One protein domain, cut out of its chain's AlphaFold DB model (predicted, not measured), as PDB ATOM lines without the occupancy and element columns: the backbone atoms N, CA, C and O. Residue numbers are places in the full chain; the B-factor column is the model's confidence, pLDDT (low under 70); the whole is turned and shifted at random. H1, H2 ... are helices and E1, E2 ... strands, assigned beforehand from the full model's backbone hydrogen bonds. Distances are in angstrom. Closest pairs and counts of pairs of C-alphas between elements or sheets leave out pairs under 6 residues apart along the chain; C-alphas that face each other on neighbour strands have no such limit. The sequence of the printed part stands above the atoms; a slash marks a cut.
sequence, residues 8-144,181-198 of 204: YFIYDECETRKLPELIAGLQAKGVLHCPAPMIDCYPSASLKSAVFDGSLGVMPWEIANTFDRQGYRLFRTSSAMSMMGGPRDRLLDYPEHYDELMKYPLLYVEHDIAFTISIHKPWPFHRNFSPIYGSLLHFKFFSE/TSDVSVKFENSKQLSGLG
ATOM      1  N   TYR A   8     -18.888  41.742 111.694       96.94
ATOM      2  CA  TYR A   8     -18.612  42.064 110.294       96.94
ATOM      3  C   TYR A   8     -19.153  40.975 109.386       96.94
ATOM      4  O   TYR A   8     -18.765  39.813 109.490       96.94
ATOM      5  N   PHE A   9     -20.052  41.351 108.478       98.06
ATOM      6  CA  PHE A   9     -20.677  40.404 107.565       98.06
ATOM      7  C   PHE A   9     -19.772  40.092 106.372       98.06
ATOM      8  O   PHE A   9     -19.529  40.947 105.522       98.06
ATOM      9  N   ILE A  10     -19.309  38.845 106.315       98.12
ATOM     10  CA  ILE A  10     -18.442  38.295 105.280       98.12
ATOM     11  C   ILE A  10     -19.254  37.348 104.402       98.12
ATOM     12  O   ILE A  10     -19.975  36.476 104.884       98.12
ATOM     13  N   TYR A  11     -19.114  37.510 103.097       98.38
ATOM     14  CA  TYR A  11     -19.689  36.650 102.068       98.38
ATOM     15  C   TYR A  11     -18.637  36.432 100.989       98.38
ATOM     16  O   TYR A  11     -17.630  37.138 100.955       98.38
ATOM     17  N   ASP A  12     -18.847  35.438 100.129       97.81
ATOM     18  CA  ASP A  12     -17.869  35.094  99.097       97.81
ATOM     19  C   ASP A  12     -17.509  36.323  98.248       97.81
ATOM     20  O   ASP A  12     -18.401  37.027  97.789       97.81
ATOM     21  N   GLU A  13     -16.219  36.592  98.053       97.25
ATOM     22  CA  GLU A  13     -15.720  37.735  97.269       97.25
ATOM     23  C   GLU A  13     -16.143  39.123  97.788       97.25
ATOM     24  O   GLU A  13     -16.128  40.085  97.022       97.25
ATOM     25  N   CYS A  14     -16.487  39.280  99.072       97.19
ATOM     26  CA  CYS A  14     -16.865  40.587  99.633       97.19
ATOM     27  C   CYS A  14     -15.756  41.655  99.562       97.19
ATOM     28  O   CYS A  14     -16.025  42.840  99.753       97.19
ATOM     29  N   GLU A  15     -14.512  41.256  99.293       96.44
ATOM     30  CA  GLU A  15     -13.381  42.152  99.052       96.44
ATOM     31  C   GLU A  15     -13.504  42.925  97.729       96.44
ATOM     32  O   GLU A  15     -12.937  44.009  97.596       96.44
ATOM     33  N   THR A  16     -14.229  42.387  96.743       97.06
ATOM     34  CA  THR A  16     -14.364  42.984  95.402       97.06
ATOM     35  C   THR A  16     -15.815  43.183  94.977       97.06
ATOM     36  O   THR A  16     -16.115  44.149  94.273       97.06
ATOM     37  N   ARG A  17     -16.722  42.313  95.423       96.75
ATOM     38  CA  ARG A  17     -18.160  42.392  95.169       96.75
ATOM     39  C   ARG A  17     -18.862  43.128  96.285       96.75
ATOM     40  O   ARG A  17     -18.595  42.908  97.463       96.75
ATOM     41  N   LYS A  18     -19.792  44.001  95.914       96.88
ATOM     42  CA  LYS A  18     -20.513  44.838  96.876       96.88
ATOM     43  C   LYS A  18     -21.780  44.150  97.369       96.88
ATOM     44  O   LYS A  18     -22.389  43.334  96.680       96.88
ATOM     45  N   LEU A  19     -22.252  44.590  98.535       96.69
ATOM     46  CA  LEU A  19     -23.445  44.048  99.186       96.69
ATOM     47  C   LEU A  19     -24.693  43.988  98.273       96.69
ATOM     48  O   LEU A  19     -25.410  42.989  98.345       96.69
ATOM     49  N   PRO A  20     -24.969  44.968  97.383       97.44
ATOM     50  CA  PRO A  20     -26.091  44.871  96.446       97.44
ATOM     51  C   PRO A  20     -26.017  43.674  95.489       97.44
ATOM     52  O   PRO A  20     -27.057  43.127  95.133       97.44
ATOM     53  N   GLU A  21     -24.817  43.237  95.093       98.06
ATOM     54  CA  GLU A  21     -24.642  42.062  94.231       98.06
ATOM     55  C   GLU A  21     -25.001  40.776  94.979       98.06
ATOM     56  O   GLU A  21     -25.717  39.931  94.439       98.06
ATOM     57  N   LEU A  22     -24.574  40.653  96.244       97.88
ATOM     58  CA  LEU A  22     -25.008  39.559  97.115       97.88
ATOM     59  C   LEU A  22     -26.533  39.561  97.255       97.88
ATOM     60  O   LEU A  22     -27.159  38.519  97.086       97.88
ATOM     61  N   ILE A  23     -27.138  40.718  97.548       97.75
ATOM     62  CA  ILE A  23     -28.593  40.847  97.718       97.75
ATOM     63  C   ILE A  23     -29.328  40.384  96.455       97.75
ATOM     64  O   ILE A  23     -30.255  39.585  96.565       97.75
ATOM     65  N   ALA A  24     -28.887  40.809  95.269       97.81
ATOM     66  CA  ALA A  24     -29.473  40.363  94.007       97.81
ATOM     67  C   ALA A  24     -29.367  38.835  93.831       97.81
ATOM     68  O   ALA A  24     -30.343  38.187  93.450       97.81
ATOM     69  N   GLY A  25     -28.218  38.244  94.172       97.88
ATOM     70  CA  GLY A  25     -28.025  36.793  94.155       97.88
ATOM     71  C   GLY A  25     -28.941  36.052  95.139       97.88
ATOM     72  O   GLY A  25     -29.542  35.036  94.785       97.88
ATOM     73  N   LEU A  26     -29.104  36.575  96.358       97.94
ATOM     74  CA  LEU A  26     -30.019  36.026  97.361       97.94
ATOM     75  C   LEU A  26     -31.474  36.090  96.880       97.94
ATOM     76  O   LEU A  26     -32.188  35.091  96.974       97.94
ATOM     77  N   GLN A  27     -31.891  37.219  96.301       96.75
ATOM     78  CA  GLN A  27     -33.228  37.388  95.725       96.75
ATOM     79  C   GLN A  27     -33.479  36.409  94.575       96.75
ATOM     80  O   GLN A  27     -34.514  35.748  94.558       96.75
ATOM     81  N   ALA A  28     -32.517  36.246  93.659       97.56
ATOM     82  CA  ALA A  28     -32.616  35.291  92.555       97.56
ATOM     83  C   ALA A  28     -32.750  33.834  93.038       97.56
ATOM     84  O   ALA A  28     -33.380  33.014  92.375       97.56
ATOM     85  N   LYS A  29     -32.192  33.513  94.212       97.00
ATOM     86  CA  LYS A  29     -32.311  32.198  94.864       97.00
ATOM     87  C   LYS A  29     -33.513  32.085  95.815       97.00
ATOM     88  O   LYS A  29     -33.665  31.047  96.458       97.00
ATOM     89  N   GLY A  30     -34.348  33.120  95.936       96.38
ATOM     90  CA  GLY A  30     -35.503  33.138  96.840       96.38
ATOM     91  C   GLY A  30     -35.141  33.146  98.331       96.38
ATOM     92  O   GLY A  30     -35.947  32.731  99.164       96.38
ATOM     93  N   VAL A  31     -33.932  33.586  98.690       97.12
ATOM     94  CA  VAL A  31     -33.477  33.665 100.083       97.12
ATOM     95  C   VAL A  31     -34.021  34.941 100.717       97.12
ATOM     96  O   VAL A  31     -33.529  36.036 100.458       97.12
ATOM     97  N   LEU A  32     -35.039  34.790 101.564       95.12
ATOM     98  CA  LEU A  32     -35.691  35.923 102.224       95.12
ATOM     99  C   LEU A  32     -35.019  36.289 103.547       95.12
ATOM    100  O   LEU A  32     -34.781  37.464 103.799       95.12
ATOM    101  N   HIS A  33     -34.686  35.309 104.387       95.38
ATOM    102  CA  HIS A  33     -33.812  35.523 105.540       95.38
ATOM    103  C   HIS A  33     -32.501  34.783 105.291       95.38
ATOM    104  O   HIS A  33     -32.508  33.591 104.972       95.38
ATOM    105  N   CYS A  34     -31.387  35.503 105.413       96.94
ATOM    106  CA  CYS A  34     -30.049  34.959 105.231       96.94
ATOM    107  C   CYS A  34     -29.493  34.527 106.595       96.94
ATOM    108  O   CYS A  34     -29.110  35.410 107.363       96.94
ATOM    109  N   PRO A  35     -29.473  33.224 106.937       97.06
ATOM    110  CA  PRO A  35     -28.789  32.759 108.138       97.06
ATOM    111  C   PRO A  35     -27.277  32.932 107.973       97.06
ATOM    112  O   PRO A  35     -26.724  32.603 106.921       97.06
ATOM    113  N   ALA A  36     -26.618  33.415 109.021       97.81
ATOM    114  CA  ALA A  36     -25.181  33.623 109.067       97.81
ATOM    115  C   ALA A  36     -24.605  33.123 110.406       97.81
ATOM    116  O   ALA A  36     -24.928  33.685 111.460       97.81
ATOM    117  N   PRO A  37     -23.751  32.084 110.380       97.25
ATOM    118  CA  PRO A  37     -22.899  31.703 111.497       97.25
ATOM    119  C   PRO A  37     -22.108  32.894 112.030       97.25
ATOM    120  O   PRO A  37     -21.500  33.621 111.245       97.25
ATOM    121  N   MET A  38     -22.085  33.067 113.346       97.06
ATOM    122  CA  MET A  38     -21.167  33.977 114.022       97.06
ATOM    123  C   MET A  38     -19.885  33.216 114.352       97.06
ATOM    124  O   MET A  38     -19.923  32.172 115.005       97.06
ATOM    125  N   ILE A  39     -18.760  33.722 113.866       97.50
ATOM    126  CA  ILE A  39     -17.437  33.128 114.014       97.50
ATOM    127  C   ILE A  39     -16.665  34.001 114.993       97.50
ATOM    128  O   ILE A  39     -16.270  35.118 114.663       97.50
ATOM    129  N   ASP A  40     -16.491  33.492 116.207       95.81
ATOM    130  CA  ASP A  40     -15.713  34.162 117.242       95.81
ATOM    131  C   ASP A  40     -14.241  34.270 116.838       95.81
ATOM    132  O   ASP A  40     -13.546  33.261 116.682       95.81
ATOM    133  N   CYS A  41     -13.776  35.508 116.725       96.94
ATOM    134  CA  CYS A  41     -12.393  35.847 116.449       96.94
ATOM    135  C   CYS A  41     -11.670  36.223 117.743       96.94
ATOM    136  O   CYS A  41     -12.203  36.943 118.590       96.94
ATOM    137  N   TYR A  42     -10.436  35.757 117.881       95.38
ATOM    138  CA  TYR A  42      -9.601  35.956 119.058       95.38
ATOM    139  C   TYR A  42      -8.123  36.129 118.670       95.38
ATOM    140  O   TYR A  42      -7.718  35.755 117.564       95.38
ATOM    141  N   PRO A  43      -7.294  36.744 119.530       94.50
ATOM    142  CA  PRO A  43      -5.864  36.884 119.264       94.50
ATOM    143  C   PRO A  43      -5.155  35.527 119.314       94.50
ATOM    144  O   PRO A  43      -5.463  34.685 120.153       94.50
ATOM    145  N   SER A  44      -4.142  35.337 118.464       91.50
ATOM    146  CA  SER A  44      -3.235  34.180 118.558       91.50
ATOM    147  C   SER A  44      -2.295  34.251 119.769       91.50
ATOM    148  O   SER A  44      -1.652  33.270 120.136       91.50
ATOM    149  N   ALA A  45      -2.142  35.448 120.340       87.81
ATOM    150  CA  ALA A  45      -1.375  35.712 121.548       87.81
ATOM    151  C   ALA A  45      -2.313  35.833 122.761       87.81
ATOM    152  O   ALA A  45      -3.516  35.598 122.671       87.81
ATOM    153  N   SER A  46      -1.763  36.223 123.910       87.00
ATOM    154  CA  SER A  46      -2.568  36.427 125.112       87.00
ATOM    155  C   SER A  46      -3.629  37.505 124.908       87.00
ATOM    156  O   SER A  46      -3.329  38.585 124.389       87.00
ATOM    157  N   LEU A  47      -4.842  37.250 125.409       87.81
ATOM    158  CA  LEU A  47      -5.948  38.209 125.406       87.81
ATOM    159  C   LEU A  47      -5.546  39.571 125.990       87.81
ATOM    160  O   LEU A  47      -5.932  40.611 125.465       87.81
ATOM    161  N   LYS A  48      -4.687  39.578 127.018       86.62
ATOM    162  CA  LYS A  48      -4.187  40.798 127.675       86.62
ATOM    163  C   LYS A  48      -3.414  41.728 126.735       86.62
ATOM    164  O   LYS A  48      -3.325  42.919 127.004       86.62
ATOM    165  N   SER A  49      -2.851  41.191 125.651       87.31
ATOM    166  CA  SER A  49      -2.116  41.963 124.639       87.31
ATOM    167  C   SER A  49      -2.985  42.436 123.469       87.31
ATOM    168  O   SER A  49      -2.533  43.239 122.658       87.31
ATOM    169  N   ALA A  50      -4.233  41.968 123.383       91.50
ATOM    170  CA  ALA A  50      -5.157  42.287 122.303       91.50
ATOM    171  C   ALA A  50      -5.910  43.594 122.576       91.50
ATOM    172  O   ALA A  50      -7.112  43.593 122.829       91.50
ATOM    173  N   VAL A  51      -5.179  44.706 122.555       91.94
ATOM    174  CA  VAL A  51      -5.747  46.047 122.720       91.94
ATOM    175  C   VAL A  51      -6.351  46.501 121.396       91.94
ATOM    176  O   VAL A  51      -5.637  46.605 120.402       91.94
ATOM    177  N   PHE A  52      -7.652  46.786 121.392       91.12
ATOM    178  CA  PHE A  52      -8.352  47.398 120.265       91.12
ATOM    179  C   PHE A  52      -9.006  48.696 120.728       91.12
ATOM    180  O   PHE A  52      -9.972  48.676 121.481       91.12
ATOM    181  N   ASP A  53      -8.461  49.826 120.288       86.06
ATOM    182  CA  ASP A  53      -8.900  51.169 120.687       86.06
ATOM    183  C   ASP A  53      -9.878  51.811 119.686       86.06
ATOM    184  O   ASP A  53     -10.290  52.960 119.859       86.06
ATOM    185  N   GLY A  54     -10.245  51.085 118.623       82.00
ATOM    186  CA  GLY A  54     -11.105  51.586 117.552       82.00
ATOM    187  C   GLY A  54     -10.480  52.712 116.722       82.00
ATOM    188  O   GLY A  54     -11.207  53.454 116.056       82.00
ATOM    189  N   SER A  55      -9.153  52.878 116.769       82.75
ATOM    190  CA  SER A  55      -8.446  53.880 115.972       82.75
ATOM    191  C   SER A  55      -8.650  53.673 114.465       82.75
ATOM    192  O   SER A  55      -8.764  52.557 113.950       82.75
ATOM    193  N   LEU A  56      -8.717  54.788 113.732       76.62
ATOM    194  CA  LEU A  56      -8.905  54.778 112.283       76.62
ATOM    195  C   LEU A  56      -7.762  54.018 111.600       76.62
ATOM    196  O   LEU A  56      -6.600  54.402 111.714       76.62
ATOM    197  N   GLY A  57      -8.117  52.993 110.826       83.75
ATOM    198  CA  GLY A  57      -7.180  52.253 109.982       83.75
ATOM    199  C   GLY A  57      -6.691  50.925 110.556       83.75
ATOM    200  O   GLY A  57      -5.983  50.231 109.838       83.75
ATOM    201  N   VAL A  58      -7.092  50.554 111.778       90.38
ATOM    202  CA  VAL A  58      -6.865  49.207 112.321       90.38
ATOM    203  C   VAL A  58      -8.186  48.453 112.339       90.38
ATOM    204  O   VAL A  58      -9.135  48.846 113.017       90.38
ATOM    205  N   MET A  59      -8.261  47.361 111.590       92.88
ATOM    206  CA  MET A  59      -9.401  46.455 111.638       92.88
ATOM    207  C   MET A  59      -9.270  45.473 112.811       92.88
ATOM    208  O   MET A  59      -8.165  45.039 113.141       92.88
ATOM    209  N   PRO A  60     -10.380  45.038 113.431       94.62
ATOM    210  CA  PRO A  60     -10.322  44.170 114.609       94.62
ATOM    211  C   PRO A  60      -9.688  42.798 114.327       94.62
ATOM    212  O   PRO A  60      -9.015  42.247 115.197       94.62
ATOM    213  N   TRP A  61      -9.814  42.274 113.101       94.94
ATOM    214  CA  TRP A  61      -9.137  41.040 112.669       94.94
ATOM    215  C   TRP A  61      -7.633  41.198 112.428       94.94
ATOM    216  O   TRP A  61      -6.975  40.214 112.105       94.94
ATOM    217  N   GLU A  62      -7.058  42.393 112.561       93.94
ATOM    218  CA  GLU A  62      -5.599  42.553 112.601       93.94
ATOM    219  C   GLU A  62      -5.038  42.177 113.979       93.94
ATOM    220  O   GLU A  62      -3.913  41.683 114.075       93.94
ATOM    221  N   ILE A  63      -5.853  42.327 115.031       94.56
ATOM    222  CA  ILE A  63      -5.518  42.006 116.424       94.56
ATOM    223  C   ILE A  63      -6.076  40.629 116.801       94.56
ATOM    224  O   ILE A  63      -5.327  39.700 117.108       94.56
ATOM    225  N   ALA A  64      -7.399  40.474 116.729       95.62
ATOM    226  CA  ALA A  64      -8.107  39.222 116.958       95.62
ATOM    227  C   ALA A  64      -8.211  38.450 115.636       95.62
ATOM    228  O   ALA A  64      -9.265  38.352 115.014       95.62
ATOM    229  N   ASN A  65      -7.065  37.975 115.159       95.62
ATOM    230  CA  ASN A  65      -6.901  37.474 113.797       95.62
ATOM    231  C   ASN A  65      -7.101  35.963 113.645       95.62
ATOM    232  O   ASN A  65      -6.835  35.434 112.572       95.62
ATOM    233  N   THR A  66      -7.483  35.253 114.702       97.38
ATOM    234  CA  THR A  66      -7.554  33.790 114.730       97.38
ATOM    235  C   THR A  66      -8.967  33.330 115.063       97.38
ATOM    236  O   THR A  66      -9.670  33.978 115.830       97.38
ATOM    237  N   PHE A  67      -9.393  32.211 114.483       97.81
ATOM    238  CA  PHE A  67     -10.685  31.584 114.752       97.81
ATOM    239  C   PHE A  67     -10.575  30.056 114.656       97.81
ATOM    240  O   PHE A  67      -9.595  29.522 114.131       97.81
ATOM    241  N   ASP A  68     -11.575  29.330 115.153       97.44
ATOM    242  CA  ASP A  68     -11.614  27.871 115.014       97.44
ATOM    243  C   ASP A  68     -12.117  27.471 113.624       97.44
ATOM    244  O   ASP A  68     -13.197  27.878 113.210       97.44
ATOM    245  N   ARG A  69     -11.404  26.596 112.909       97.75
ATOM    246  CA  ARG A  69     -11.866  26.097 111.596       97.75
ATOM    247  C   ARG A  69     -12.944  25.008 111.676       97.75
ATOM    248  O   ARG A  69     -13.475  24.597 110.651       97.75
ATOM    249  N   GLN A  70     -13.203  24.468 112.867       95.75
ATOM    250  CA  GLN A  70     -14.127  23.352 113.111       95.75
ATOM    251  C   GLN A  70     -14.622  23.361 114.567       95.75
ATOM    252  O   GLN A  70     -14.210  24.200 115.358       95.75
ATOM    253  N   GLY A  71     -15.487  22.410 114.935       93.56
ATOM    254  CA  GLY A  71     -16.036  22.310 116.298       93.56
ATOM    255  C   GLY A  71     -17.384  23.012 116.485       93.56
ATOM    256  O   GLY A  71     -17.850  23.156 117.610       93.56
ATOM    257  N   TYR A  72     -18.029  23.422 115.392       94.81
ATOM    258  CA  TYR A  72     -19.372  24.000 115.409       94.81
ATOM    259  C   TYR A  72     -20.444  22.932 115.195       94.81
ATOM    260  O   TYR A  72     -20.279  22.001 114.405       94.81
ATOM    261  N   ARG A  73     -21.576  23.092 115.880       93.81
ATOM    262  CA  ARG A  73     -22.770  22.252 115.749       93.81
ATOM    263  C   ARG A  73     -23.933  23.110 115.283       93.81
ATOM    264  O   ARG A  73     -24.335  24.043 115.973       93.81
ATOM    265  N   LEU A  74     -24.477  22.765 114.122       94.19
ATOM    266  CA  LEU A  74     -25.643  23.406 113.526       94.19
ATOM    267  C   LEU A  74     -26.886  22.555 113.781       94.19
ATOM    268  O   LEU A  74     -26.899  21.361 113.489       94.19
ATOM    269  N   PHE A  75     -27.951  23.172 114.278       92.00
ATOM    270  CA  PHE A  75     -29.215  22.496 114.549       92.00
ATOM    271  C   PHE A  75     -30.404  23.359 114.132       92.00
ATOM    272  O   PHE A  75     -30.315  24.574 113.943       92.00
ATOM    273  N   ARG A  76     -31.543  22.697 113.937       93.62
ATOM    274  CA  ARG A  76     -32.808  23.337 113.582       93.62
ATOM    275  C   ARG A  76     -33.727  23.338 114.791       93.62
ATOM    276  O   ARG A  76     -33.905  22.316 115.445       93.62
ATOM    277  N   THR A  77     -34.330  24.486 115.052       91.75
ATOM    278  CA  THR A  77     -35.444  24.635 115.994       91.75
ATOM    279  C   THR A  77     -36.746  24.795 115.211       91.75
ATOM    280  O   THR A  77     -36.722  24.902 113.984       91.75
ATOM    281  N   SER A  78     -37.891  24.863 115.891       91.94
ATOM    282  CA  SER A  78     -39.169  25.189 115.238       91.94
ATOM    283  C   SER A  78     -39.193  26.596 114.628       91.94
ATOM    284  O   SER A  78     -39.996  26.865 113.738       91.94
ATOM    285  N   SER A  79     -38.317  27.491 115.094       92.50
ATOM    286  CA  SER A  79     -38.323  28.904 114.718       92.50
ATOM    287  C   SER A  79     -37.164  29.339 113.822       92.50
ATOM    288  O   SER A  79     -37.289  30.347 113.138       92.50
ATOM    289  N   ALA A  80     -36.018  28.657 113.870       94.00
ATOM    290  CA  ALA A  80     -34.773  29.127 113.257       94.00
ATOM    291  C   ALA A  80     -33.703  28.029 113.154       94.00
ATOM    292  O   ALA A  80     -33.734  27.047 113.906       94.00
ATOM    293  N   MET A  81     -32.719  28.230 112.276       94.88
ATOM    294  CA  MET A  81     -31.398  27.610 112.411       94.88
ATOM    295  C   MET A  81     -30.659  28.231 113.596       94.88
ATOM    296  O   MET A  81     -30.808  29.423 113.863       94.88
ATOM    297  N   SER A  82     -29.876  27.419 114.298       92.25
ATOM    298  CA  SER A  82     -29.110  27.823 115.472       92.25
ATOM    299  C   SER A  82     -27.773  27.091 115.483       92.25
ATOM    300  O   SER A  82     -27.668  25.973 114.968       92.25
ATOM    301  N   MET A  83     -26.739  27.744 116.005       93.38
ATOM    302  CA  MET A  83     -25.379  27.222 116.011       93.38
ATOM    303  C   MET A  83     -24.731  27.458 117.368       93.38
ATOM    304  O   MET A  83     -24.976  28.474 118.013       93.38
ATOM    305  N   MET A  84     -23.908  26.503 117.785       92.19
ATOM    306  CA  MET A  84     -23.104  26.544 119.006       92.19
ATOM    307  C   MET A  84     -21.729  25.941 118.707       92.19
ATOM    308  O   MET A  84     -21.563  25.261 117.691       92.19
ATOM    309  N   GLY A  85     -20.759  26.153 119.592       92.00
ATOM    310  CA  GLY A  85     -19.444  25.523 119.505       92.00
ATOM    311  C   GLY A  85     -18.290  26.503 119.355       92.00
ATOM    312  O   GLY A  85     -18.326  27.613 119.888       92.00
ATOM    313  N   GLY A  86     -17.256  26.068 118.631       92.94
ATOM    314  CA  GLY A  86     -16.027  26.837 118.443       92.94
ATOM    315  C   GLY A  86     -15.290  27.071 119.770       92.94
ATOM    316  O   GLY A  86     -15.304  26.190 120.638       92.94
ATOM    317  N   PRO A  87     -14.681  28.252 119.988       91.00
ATOM    318  CA  PRO A  87     -13.864  28.486 121.177       91.00
ATOM    319  C   PRO A  87     -14.690  28.452 122.468       91.00
ATOM    320  O   PRO A  87     -14.161  28.116 123.527       91.00
ATOM    321  N   ARG A  88     -16.003  28.721 122.397       88.62
ATOM    322  CA  ARG A  88     -16.887  28.715 123.573       88.62
ATOM    323  C   ARG A  88     -17.005  27.345 124.229       88.62
ATOM    324  O   ARG A  88     -17.104  27.299 125.449       88.62
ATOM    325  N   ASP A  89     -16.908  26.255 123.469       87.69
ATOM    326  CA  ASP A  89     -16.930  24.895 124.032       87.69
ATOM    327  C   ASP A  89     -15.704  24.585 124.896       87.69
ATOM    328  O   ASP A  89     -15.769  23.737 125.779       87.69
ATOM    329  N   ARG A  90     -14.575  25.255 124.640       85.00
ATOM    330  CA  ARG A  90     -13.365  25.117 125.465       85.00
ATOM    331  C   ARG A  90     -13.390  26.034 126.685       85.00
ATOM    332  O   ARG A  90     -12.669  25.794 127.649       85.00
ATOM    333  N   LEU A  91     -14.188  27.099 126.628       79.75
ATOM    334  CA  LEU A  91     -14.244  28.134 127.654       79.75
ATOM    335  C   LEU A  91     -15.326  27.891 128.698       79.75
ATOM    336  O   LEU A  91     -15.081  28.107 129.885       79.75
ATOM    337  N   LEU A  92     -16.512  27.481 128.260       76.31
ATOM    338  CA  LEU A  92     -17.721  27.438 129.072       76.31
ATOM    339  C   LEU A  92     -18.047  25.987 129.428       76.31
ATOM    340  O   LEU A  92     -18.010  25.119 128.564       76.31
ATOM    341  N   ASP A  93     -18.426  25.729 130.680       68.81
ATOM    342  CA  ASP A  93     -18.784  24.372 131.122       68.81
ATOM    343  C   ASP A  93     -20.154  23.908 130.565       68.81
ATOM    344  O   ASP A  93     -20.420  22.711 130.526       68.81
ATOM    345  N   TYR A  94     -21.011  24.843 130.113       68.81
ATOM    346  CA  TYR A  94     -22.343  24.572 129.526       68.81
ATOM    347  C   TYR A  94     -22.672  25.511 128.344       68.81
ATOM    348  O   TYR A  94     -23.619  26.300 128.422       68.81
ATOM    349  N   PRO A  95     -21.869  25.507 127.266       64.06
ATOM    350  CA  PRO A  95     -21.931  26.493 126.179       64.06
ATOM    351  C   PRO A  95     -23.324  26.622 125.538       64.06
ATOM    352  O   PRO A  95     -23.718  27.712 125.121       64.06
ATOM    353  N   GLU A  96     -24.113  25.547 125.527       64.31
ATOM    354  CA  GLU A  96     -25.472  25.497 124.983       64.31
ATOM    355  C   GLU A  96     -26.487  26.399 125.698       64.31
ATOM    356  O   GLU A  96     -27.569  26.677 125.176       64.31
ATOM    357  N   HIS A  97     -26.163  26.853 126.904       59.75
ATOM    358  CA  HIS A  97     -27.024  27.736 127.682       59.75
ATOM    359  C   HIS A  97     -26.740  29.215 127.451       59.75
ATOM    360  O   HIS A  97     -27.507  30.047 127.942       59.75
ATOM    361  N   TYR A  98     -25.658  29.543 126.743       59.00
ATOM    362  CA  TYR A  98     -25.091  30.880 126.809       59.00
ATOM    363  C   TYR A  98     -25.251  31.670 125.531       59.00
ATOM    364  O   TYR A  98     -25.758  32.783 125.625       59.00
ATOM    365  N   ASP A  99     -24.925  31.122 124.359       69.81
ATOM    366  CA  ASP A  99     -24.868  31.966 123.167       69.81
ATOM    367  C   ASP A  99     -25.246  31.250 121.870       69.81
ATOM    368  O   ASP A  99     -24.714  30.202 121.507       69.81
ATOM    369  N   GLU A 100     -26.187  31.864 121.156       84.44
ATOM    370  CA  GLU A 100     -26.616  31.457 119.824       84.44
ATOM    371  C   GLU A 100     -25.674  32.079 118.788       84.44
ATOM    372  O   GLU A 100     -25.805  33.248 118.435       84.44
ATOM    373  N   LEU A 101     -24.742  31.280 118.261       93.19
ATOM    374  CA  LEU A 101     -23.787  31.676 117.217       93.19
ATOM    375  C   LEU A 101     -24.426  31.687 115.817       93.19
ATOM    376  O   LEU A 101     -23.798  31.341 114.821       93.19
ATOM    377  N   MET A 102     -25.703  32.041 115.720       94.56
ATOM    378  CA  MET A 102     -26.416  32.168 114.454       94.56
ATOM    379  C   MET A 102     -27.214  33.460 114.469       94.56
ATOM    380  O   MET A 102     -27.997  33.700 115.387       94.56
ATOM    381  N   LYS A 103     -27.055  34.273 113.430       94.75
ATOM    382  CA  LYS A 103     -27.811  35.513 113.244       94.75
ATOM    383  C   LYS A 103     -28.380  35.570 111.834       94.75
ATOM    384  O   LYS A 103     -28.137  34.692 111.008       94.75
ATOM    385  N   TYR A 104     -29.163  36.607 111.571       95.25
ATOM    386  CA  TYR A 104     -29.810  36.831 110.286       95.25
ATOM    387  C   TYR A 104     -29.548  38.270 109.819       95.25
ATOM    388  O   TYR A 104     -30.407  39.139 109.993       95.25
ATOM    389  N   PRO A 105     -28.345  38.560 109.282       95.44
ATOM    390  CA  PRO A 105     -27.910  39.925 108.990       95.44
ATOM    391  C   PRO A 105     -28.674  40.585 107.844       95.44
ATOM    392  O   PRO A 105     -28.853  41.807 107.845       95.44
ATOM    393  N   LEU A 106     -29.168  39.794 106.889       95.50
ATOM    394  CA  LEU A 106     -29.993  40.268 105.782       95.50
ATOM    395  C   LEU A 106     -31.381  39.637 105.850       95.50
ATOM    396  O   LEU A 106     -31.525  38.414 105.838       95.50
ATOM    397  N   LEU A 107     -32.390  40.505 105.890       94.06
ATOM    398  CA  LEU A 107     -33.803  40.158 105.858       94.06
ATOM    399  C   LEU A 107     -34.452  40.914 104.706       94.06
ATOM    400  O   LEU A 107     -34.282  42.130 104.587       94.06
ATOM    401  N   TYR A 108     -35.205  40.200 103.883       92.50
ATOM    402  CA  TYR A 108     -36.099  40.787 102.904       92.50
ATOM    403  C   TYR A 108     -37.361  41.269 103.616       92.50
ATOM    404  O   TYR A 108     -38.149  40.449 104.085       92.50
ATOM    405  N   VAL A 109     -37.525  42.588 103.720       87.31
ATOM    406  CA  VAL A 109     -38.610  43.212 104.483       87.31
ATOM    407  C   VAL A 109     -39.861  43.365 103.628       87.31
ATOM    408  O   VAL A 109     -39.881  44.126 102.667       87.31
ATOM    409  N   GLU A 110     -40.917  42.665 104.034       80.62
ATOM    410  CA  GLU A 110     -42.300  42.918 103.622       80.62
ATOM    411  C   GLU A 110     -43.063  43.519 104.814       80.62
ATOM    412  O   GLU A 110     -42.507  43.590 105.908       80.62
ATOM    413  N   HIS A 111     -44.304  43.976 104.611       68.25
ATOM    414  CA  HIS A 111     -45.049  44.844 105.544       68.25
ATOM    415  C   HIS A 111     -45.169  44.332 107.002       68.25
ATOM    416  O   HIS A 111     -45.463  45.137 107.878       68.25
ATOM    417  N   ASP A 112     -44.835  43.066 107.283       67.50
ATOM    418  CA  ASP A 112     -44.811  42.471 108.622       67.50
ATOM    419  C   ASP A 112     -43.452  41.806 108.952       67.50
ATOM    420  O   ASP A 112     -43.336  40.583 108.982       67.50
ATOM    421  N   ILE A 113     -42.391  42.569 109.235       67.94
ATOM    422  CA  ILE A 113     -41.174  42.008 109.864       67.94
ATOM    423  C   ILE A 113     -41.026  42.531 111.280       67.94
ATOM    424  O   ILE A 113     -41.007  43.735 111.520       67.94
ATOM    425  N   ALA A 114     -40.849  41.603 112.217       69.38
ATOM    426  CA  ALA A 114     -40.604  41.928 113.607       69.38
ATOM    427  C   ALA A 114     -39.543  41.004 114.217       69.38
ATOM    428  O   ALA A 114     -39.551  39.782 114.042       69.38
ATOM    429  N   PHE A 115     -38.658  41.603 115.011       69.31
ATOM    430  CA  PHE A 115     -37.731  40.905 115.902       69.31
ATOM    431  C   PHE A 115     -38.423  40.610 117.237       69.31
ATOM    432  O   PHE A 115     -37.971  41.030 118.295       69.31
ATOM    433  N   THR A 116     -39.578  39.944 117.172       62.62
ATOM    434  CA  THR A 116     -40.536  39.839 118.286       62.62
ATOM    435  C   THR A 116     -39.931  39.261 119.565       62.62
ATOM    436  O   THR A 116     -40.231  39.739 120.652       62.62
ATOM    437  N   ILE A 117     -39.087  38.232 119.442       65.88
ATOM    438  CA  ILE A 117     -38.545  37.476 120.587       65.88
ATOM    439  C   ILE A 117     -37.014  37.556 120.655       65.88
ATOM    440  O   ILE A 117     -36.429  37.490 121.739       65.88
ATOM    441  N   SER A 118     -36.346  37.628 119.505       75.12
ATOM    442  CA  SER A 118     -34.888  37.674 119.414       75.12
ATOM    443  C   SER A 118     -34.457  38.167 118.040       75.12
ATOM    444  O   SER A 118     -35.016  37.746 117.025       75.12
ATOM    445  N   ILE A 119     -33.392  38.966 118.002       78.56
ATOM    446  CA  ILE A 119     -32.708  39.338 116.757       78.56
ATOM    447  C   ILE A 119     -32.107  38.122 116.029       78.56
ATOM    448  O   ILE A 119     -31.901  38.157 114.819       78.56
ATOM    449  N   HIS A 120     -31.905  37.019 116.753       87.88
ATOM    450  CA  HIS A 120     -31.439  35.737 116.226       87.88
ATOM    451  C   HIS A 120     -32.572  34.854 115.684       87.88
ATOM    452  O   HIS A 120     -32.315  33.775 115.168       87.88
ATOM    453  N   LYS A 121     -33.844  35.252 115.829       90.25
ATOM    454  CA  LYS A 121     -35.005  34.452 115.394       90.25
ATOM    455  C   LYS A 121     -36.062  35.371 114.788       90.25
ATOM    456  O   LYS A 121     -37.123  35.551 115.388       90.25
ATOM    457  N   PRO A 122     -35.775  36.002 113.637       91.25
ATOM    458  CA  PRO A 122     -36.697  36.953 113.033       91.25
ATOM    459  C   PRO A 122     -37.973  36.246 112.572       91.25
ATOM    460  O   PRO A 122     -37.934  35.129 112.046       91.25
ATOM    461  N   TRP A 123     -39.116  36.898 112.770       90.00
ATOM    462  CA  TRP A 123     -40.385  36.462 112.194       90.00
ATOM    463  C   TRP A 123     -40.494  36.965 110.740       90.00
ATOM    464  O   TRP A 123     -40.040  38.078 110.472       90.00
ATOM    465  N   PRO A 124     -41.077  36.193 109.800       91.69
ATOM    466  CA  PRO A 124     -41.716  34.890 109.989       91.69
ATOM    467  C   PRO A 124     -40.745  33.703 109.937       91.69
ATOM    468  O   PRO A 124     -39.895  33.584 109.058       91.69
ATOM    469  N   PHE A 125     -40.926  32.761 110.866       92.94
ATOM    470  CA  PHE A 125     -39.970  31.677 111.124       92.94
ATOM    471  C   PHE A 125     -39.719  30.728 109.952       92.94
ATOM    472  O   PHE A 125     -38.615  30.209 109.813       92.94
ATOM    473  N   HIS A 126     -40.700  30.522 109.072       93.19
ATOM    474  CA  HIS A 126     -40.536  29.644 107.910       93.19
ATOM    475  C   HIS A 126     -39.441  30.129 106.938       93.19
ATOM    476  O   HIS A 126     -38.947  29.334 106.144       93.19
ATOM    477  N   ARG A 127     -39.022  31.403 107.018       93.94
ATOM    478  CA  ARG A 127     -37.950  31.987 106.192       93.94
ATOM    479  C   ARG A 127     -36.540  31.721 106.737       93.94
ATOM    480  O   ARG A 127     -35.570  31.905 106.010       93.94
ATOM    481  N   ASN A 128     -36.407  31.240 107.976       95.19
ATOM    482  CA  ASN A 128     -35.127  31.111 108.690       95.19
ATOM    483  C   ASN A 128     -34.290  29.870 108.320       95.19
ATOM    484  O   ASN A 128     -33.310  29.571 108.996       95.19
ATOM    485  N   PHE A 129     -34.675  29.117 107.287       96.75
ATOM    486  CA  PHE A 129     -34.096  27.799 106.978       96.75
ATOM    487  C   PHE A 129     -33.426  27.717 105.598       96.75
ATOM    488  O   PHE A 129     -33.266  26.619 105.053       96.75
ATOM    489  N   SER A 130     -33.054  28.869 105.038       96.31
ATOM    490  CA  SER A 130     -32.317  28.995 103.776       96.31
ATOM    491  C   SER A 130     -30.891  28.429 103.881       96.31
ATOM    492  O   SER A 130     -30.353  28.310 104.982       96.31
ATOM    493  N   PRO A 131     -30.227  28.101 102.757       97.25
ATOM    494  CA  PRO A 131     -28.791  27.840 102.772       97.25
ATOM    495  C   PRO A 131     -27.999  29.057 103.279       97.25
ATOM    496  O   PRO A 131     -28.431  30.199 103.124       97.25
ATOM    497  N   ILE A 132     -26.832  28.798 103.866       98.19
ATOM    498  CA  ILE A 132     -25.939  29.823 104.414       98.19
ATOM    499  C   ILE A 132     -25.043  30.363 103.289       98.19
ATOM    500  O   ILE A 132     -24.333  29.589 102.642       98.19
ATOM    501  N   TYR A 133     -25.070  31.681 103.075       98.38
ATOM    502  CA  TYR A 133     -24.312  32.387 102.022       98.38
ATOM    503  C   TYR A 133     -23.352  33.462 102.562       98.38
ATOM    504  O   TYR A 133     -22.761  34.218 101.795       98.38
ATOM    505  N   GLY A 134     -23.202  33.537 103.882       98.06
ATOM    506  CA  GLY A 134     -22.227  34.387 104.545       98.06
ATOM    507  C   GLY A 134     -22.119  34.045 106.027       98.06
ATOM    508  O   GLY A 134     -22.901  33.253 106.553       98.06
ATOM    509  N   SER A 135     -21.163  34.668 106.698       98.31
ATOM    510  CA  SER A 135     -20.916  34.553 108.135       98.31
ATOM    511  C   SER A 135     -20.633  35.927 108.730       98.31
ATOM    512  O   SER A 135     -20.310  36.871 108.015       98.31
ATOM    513  N   LEU A 136     -20.762  36.049 110.044       98.31
ATOM    514  CA  LEU A 136     -20.365  37.235 110.790       98.31
ATOM    515  C   LEU A 136     -19.053  36.927 111.503       98.31
ATOM    516  O   LEU A 136     -19.027  36.034 112.345       98.31
ATOM    517  N   LEU A 137     -17.979  37.650 111.195       98.31
ATOM    518  CA  LEU A 137     -16.838  37.690 112.110       98.31
ATOM    519  C   LEU A 137     -17.280  38.433 113.364       98.31
ATOM    520  O   LEU A 137     -17.885  39.497 113.248       98.31
ATOM    521  N   HIS A 138     -17.008  37.865 114.530       96.56
ATOM    522  CA  HIS A 138     -17.554  38.319 115.801       96.56
ATOM    523  C   HIS A 138     -16.432  38.562 116.809       96.56
ATOM    524  O   HIS A 138     -15.679  37.650 117.159       96.56
ATOM    525  N   PHE A 139     -16.309  39.804 117.273       94.25
ATOM    526  CA  PHE A 139     -15.143  40.282 118.011       94.25
ATOM    527  C   PHE A 139     -15.472  40.588 119.477       94.25
ATOM    528  O   PHE A 139     -15.614  41.738 119.877       94.25
ATOM    529  N   LYS A 140     -15.564  39.535 120.300       88.31
ATOM    530  CA  LYS A 140     -15.822  39.639 121.754       88.31
ATOM    531  C   LYS A 140     -14.576  39.484 122.634       88.31
ATOM    532  O   LYS A 140     -14.665  39.651 123.852       88.31
ATOM    533  N   PHE A 141     -13.433  39.138 122.043       89.56
ATOM    534  CA  PHE A 141     -12.219  38.739 122.755       89.56
ATOM    535  C   PHE A 141     -11.096  39.770 122.574       89.56
ATOM    536  O   PHE A 141     -10.283  39.659 121.657       89.56
ATOM    537  N   PHE A 142     -11.028  40.732 123.497       91.75
ATOM    538  CA  PHE A 142      -9.977  41.751 123.588       91.75
ATOM    539  C   PHE A 142      -9.488  41.920 125.030       91.75
ATOM    540  O   PHE A 142     -10.039  41.341 125.968       91.75
ATOM    541  N   SER A 143      -8.462  42.746 125.228       89.62
ATOM    542  CA  SER A 143      -7.880  43.016 126.546       89.62
ATOM    543  C   SER A 143      -8.893  43.545 127.566       89.62
ATOM    544  O   SER A 143      -8.746  43.301 128.759       89.62
ATOM    545  N   GLU A 144      -9.933  44.245 127.108       87.69
ATOM    546  CA  GLU A 144     -10.967  44.838 127.963       87.69
ATOM    547  C   GLU A 144     -12.115  43.874 128.307       87.69
ATOM    548  O   GLU A 144     -12.987  44.232 129.100       87.69
ATOM    549  N   THR A 181      -5.953  29.780 121.572       91.50
ATOM    550  CA  THR A 181      -5.435  29.034 120.429       91.50
ATOM    551  C   THR A 181      -5.348  27.543 120.743       91.50
ATOM    552  O   THR A 181      -4.993  27.129 121.845       91.50
ATOM    553  N   SER A 182      -5.654  26.726 119.746       91.62
ATOM    554  CA  SER A 182      -5.628  25.265 119.781       91.62
ATOM    555  C   SER A 182      -5.181  24.720 118.418       91.62
ATOM    556  O   SER A 182      -4.876  25.478 117.500       91.62
ATOM    557  N   ASP A 183      -5.160  23.402 118.260       95.00
ATOM    558  CA  ASP A 183      -4.831  22.717 117.005       95.00
ATOM    559  C   ASP A 183      -5.848  22.968 115.873       95.00
ATOM    560  O   ASP A 183      -5.540  22.788 114.691       95.00
ATOM    561  N   VAL A 184      -7.062  23.406 116.217       96.19
ATOM    562  CA  VAL A 184      -8.105  23.767 115.246       96.19
ATOM    563  C   VAL A 184      -8.108  25.251 114.879       96.19
ATOM    564  O   VAL A 184      -8.882  25.663 114.015       96.19
ATOM    565  N   SER A 185      -7.255  26.051 115.512       97.06
ATOM    566  CA  SER A 185      -7.186  27.492 115.302       97.06
ATOM    567  C   SER A 185      -6.438  27.835 114.015       97.06
ATOM    568  O   SER A 185      -5.348  27.323 113.763       97.06
ATOM    569  N   VAL A 186      -7.004  28.728 113.204       98.12
ATOM    570  CA  VAL A 186      -6.381  29.247 111.980       98.12
ATOM    571  C   VAL A 186      -6.502  30.762 111.915       98.12
ATOM    572  O   VAL A 186      -7.452  31.347 112.435       98.12
ATOM    573  N   LYS A 187      -5.530  31.403 111.265       98.12
ATOM    574  CA  LYS A 187      -5.564  32.844 111.025       98.12
ATOM    575  C   LYS A 187      -6.614  33.170 109.961       98.12
ATOM    576  O   LYS A 187      -6.664  32.491 108.940       98.12
ATOM    577  N   PHE A 188      -7.411  34.210 110.177       98.19
ATOM    578  CA  PHE A 188      -8.304  34.769 109.171       98.19
ATOM    579  C   PHE A 188      -7.504  35.409 108.035       98.19
ATOM    580  O   PHE A 188      -6.620  36.237 108.266       98.19
ATOM    581  N   GLU A 189      -7.825  35.014 106.807       97.81
ATOM    582  CA  GLU A 189      -7.165  35.507 105.599       97.81
ATOM    583  C   GLU A 189      -8.110  36.327 104.719       97.81
ATOM    584  O   GLU A 189      -7.760  37.436 104.323       97.81
ATOM    585  N   ASN A 190      -9.274  35.772 104.370       97.69
ATOM    586  CA  ASN A 190     -10.241  36.371 103.443       97.69
ATOM    587  C   ASN A 190     -11.554  35.561 103.391       97.69
ATOM    588  O   ASN A 190     -11.698  34.504 104.011       97.69
ATOM    589  N   SER A 191     -12.516  36.038 102.600       98.06
ATOM    590  CA  SER A 191     -13.803  35.385 102.349       98.06
ATOM    591  C   SER A 191     -13.679  33.992 101.719       98.06
ATOM    592  O   SER A 191     -14.417  33.075 102.098       98.06
ATOM    593  N   LYS A 192     -12.726  33.792 100.797       98.00
ATOM    594  CA  LYS A 192     -12.506  32.503 100.117       98.00
ATOM    595  C   LYS A 192     -12.062  31.421 101.089       98.00
ATOM    596  O   LYS A 192     -12.488  30.278 100.940       98.00
ATOM    597  N   GLN A 193     -11.273  31.773 102.103       98.31
ATOM    598  CA  GLN A 193     -10.894  30.861 103.176       98.31
ATOM    599  C   GLN A 193     -12.133  30.330 103.912       98.31
ATOM    600  O   GLN A 193     -12.295  29.119 104.039       98.31
ATOM    601  N   LEU A 194     -13.038  31.214 104.351       98.31
ATOM    602  CA  LEU A 194     -14.252  30.808 105.070       98.31
ATOM    603  C   LEU A 194     -15.183  29.947 104.203       98.31
ATOM    604  O   LEU A 194     -15.710  28.938 104.675       98.31
ATOM    605  N   SER A 195     -15.339  30.308 102.927       98.06
ATOM    606  CA  SER A 195     -16.082  29.517 101.939       98.06
ATOM    607  C   SER A 195     -15.458  28.127 101.741       98.06
ATOM    608  O   SER A 195     -16.148  27.111 101.823       98.06
ATOM    609  N   GLY A 196     -14.132  28.057 101.576       98.06
ATOM    610  CA  GLY A 196     -13.384  26.808 101.405       98.06
ATOM    611  C   GLY A 196     -13.397  25.899 102.637       98.06
ATOM    612  O   GLY A 196     -13.388  24.677 102.497       98.06
ATOM    613  N   LEU A 197     -13.484  26.479 103.836       98.00
ATOM    614  CA  LEU A 197     -13.691  25.754 105.096       98.00
ATOM    615  C   LEU A 197     -15.151  25.311 105.304       98.00
ATOM    616  O   LEU A 197     -15.434  24.553 106.229       98.00
ATOM    617  N   GLY A 198     -16.076  25.745 104.442       97.44
ATOM    618  CA  GLY A 198     -17.472  25.315 104.453       97.44
ATOM    619  C   GLY A 198     -18.390  26.103 105.390       97.44
ATOM    620  O   GLY A 198     -19.507  25.650 105.642       97.44
TER     621      GLY A 198
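Overview. This is residues 8 to 144 and 181 to 198 of the 204 residues of an uncharacterized protein of Phyllobacterium trifolii (UniProt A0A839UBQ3). A small sheet of four strands, E1, E7, E2 and E6, curled like part of a barrel, runs through the middle, with H1 and H4 on it and the hairpin of E4 and E5 beside E2 and E6. The small strand pair E3 and E8 sits at the end of E2, and long loops make much of the rest, with residues 54 to 59 sticking out. The 155 printed residues include four named helices and eight named strands, in the order E1 H1 E2 H2 E3 E4 E5 H3 E6 E7 E8 H4; the sheet, E1 E7 E2 E6, is mixed. The class is mixed, helices and strands, though under half of the residues are in named elements. The whole is compact, with a radius of gyration of the C-alphas of 16.2 A and spans of 47 by 39 by 28 A.

Along the chain. E1, residues 8 to 11, begins at C-alpha 8 (-18.612, 42.064, 110.294). H1 is residues 19 to 28, 14.3 A, and E2 is residues 33 to 40, 21.6 A. H2 is residues 60 to 63, E3 66 to 68, E4 72 to 76, 13.6 A, and E5 81 to 85, 14.1 A. H3 is residues 88 to 91, E6 102 to 107, 13.9 A, E7 134 to 138, 12.8 A, and E8 185 to 187. H4, residues 191 to 196, ends at C-alpha 196 (-13.384, 26.808, 101.405).

Arrangement. E1 and E7 are antiparallel, with N 10 and O 135 2.8 A apart, within hydrogen-bond range. E7 and E2 are parallel, with N 136 and O 37 at 2.8 A. E2 and E6 are antiparallel, with N 34 and O 106 at 2.9 A. H1 is on this sheet at a height of 9.6 A, and H4 at 8.2 A; H2 only grazes it with residues 60 to 61, and H3 is not on it. E5 touches E6, the closest C-alphas being those of Ser 82 and Met 102, 5.2 A. In the hairpin E4 and E5, N 73 and O 84 are 2.8 A apart. E3 touches E2, with C-alphas of Phe 67 and Asp 40 closest at 6.2 A, and is antiparallel to E8, with N 186 and O 67 at 2.9 A. In H1 and H4 every O i to N i+4 pair is within range; H2 and H3 are too short for one.

Size, cuts and confidence. The C-alphas farthest apart, of Ser 46 and His 111, are 47.5 A apart. Residues 145 to 180 are not printed, and C-alphas 144 and 181 are 18.4 A apart across the cut. The links E2 to H2 and E6 to E7 are long. Confidence is low, under 70, at residues 93 to 99 and 111 to 117.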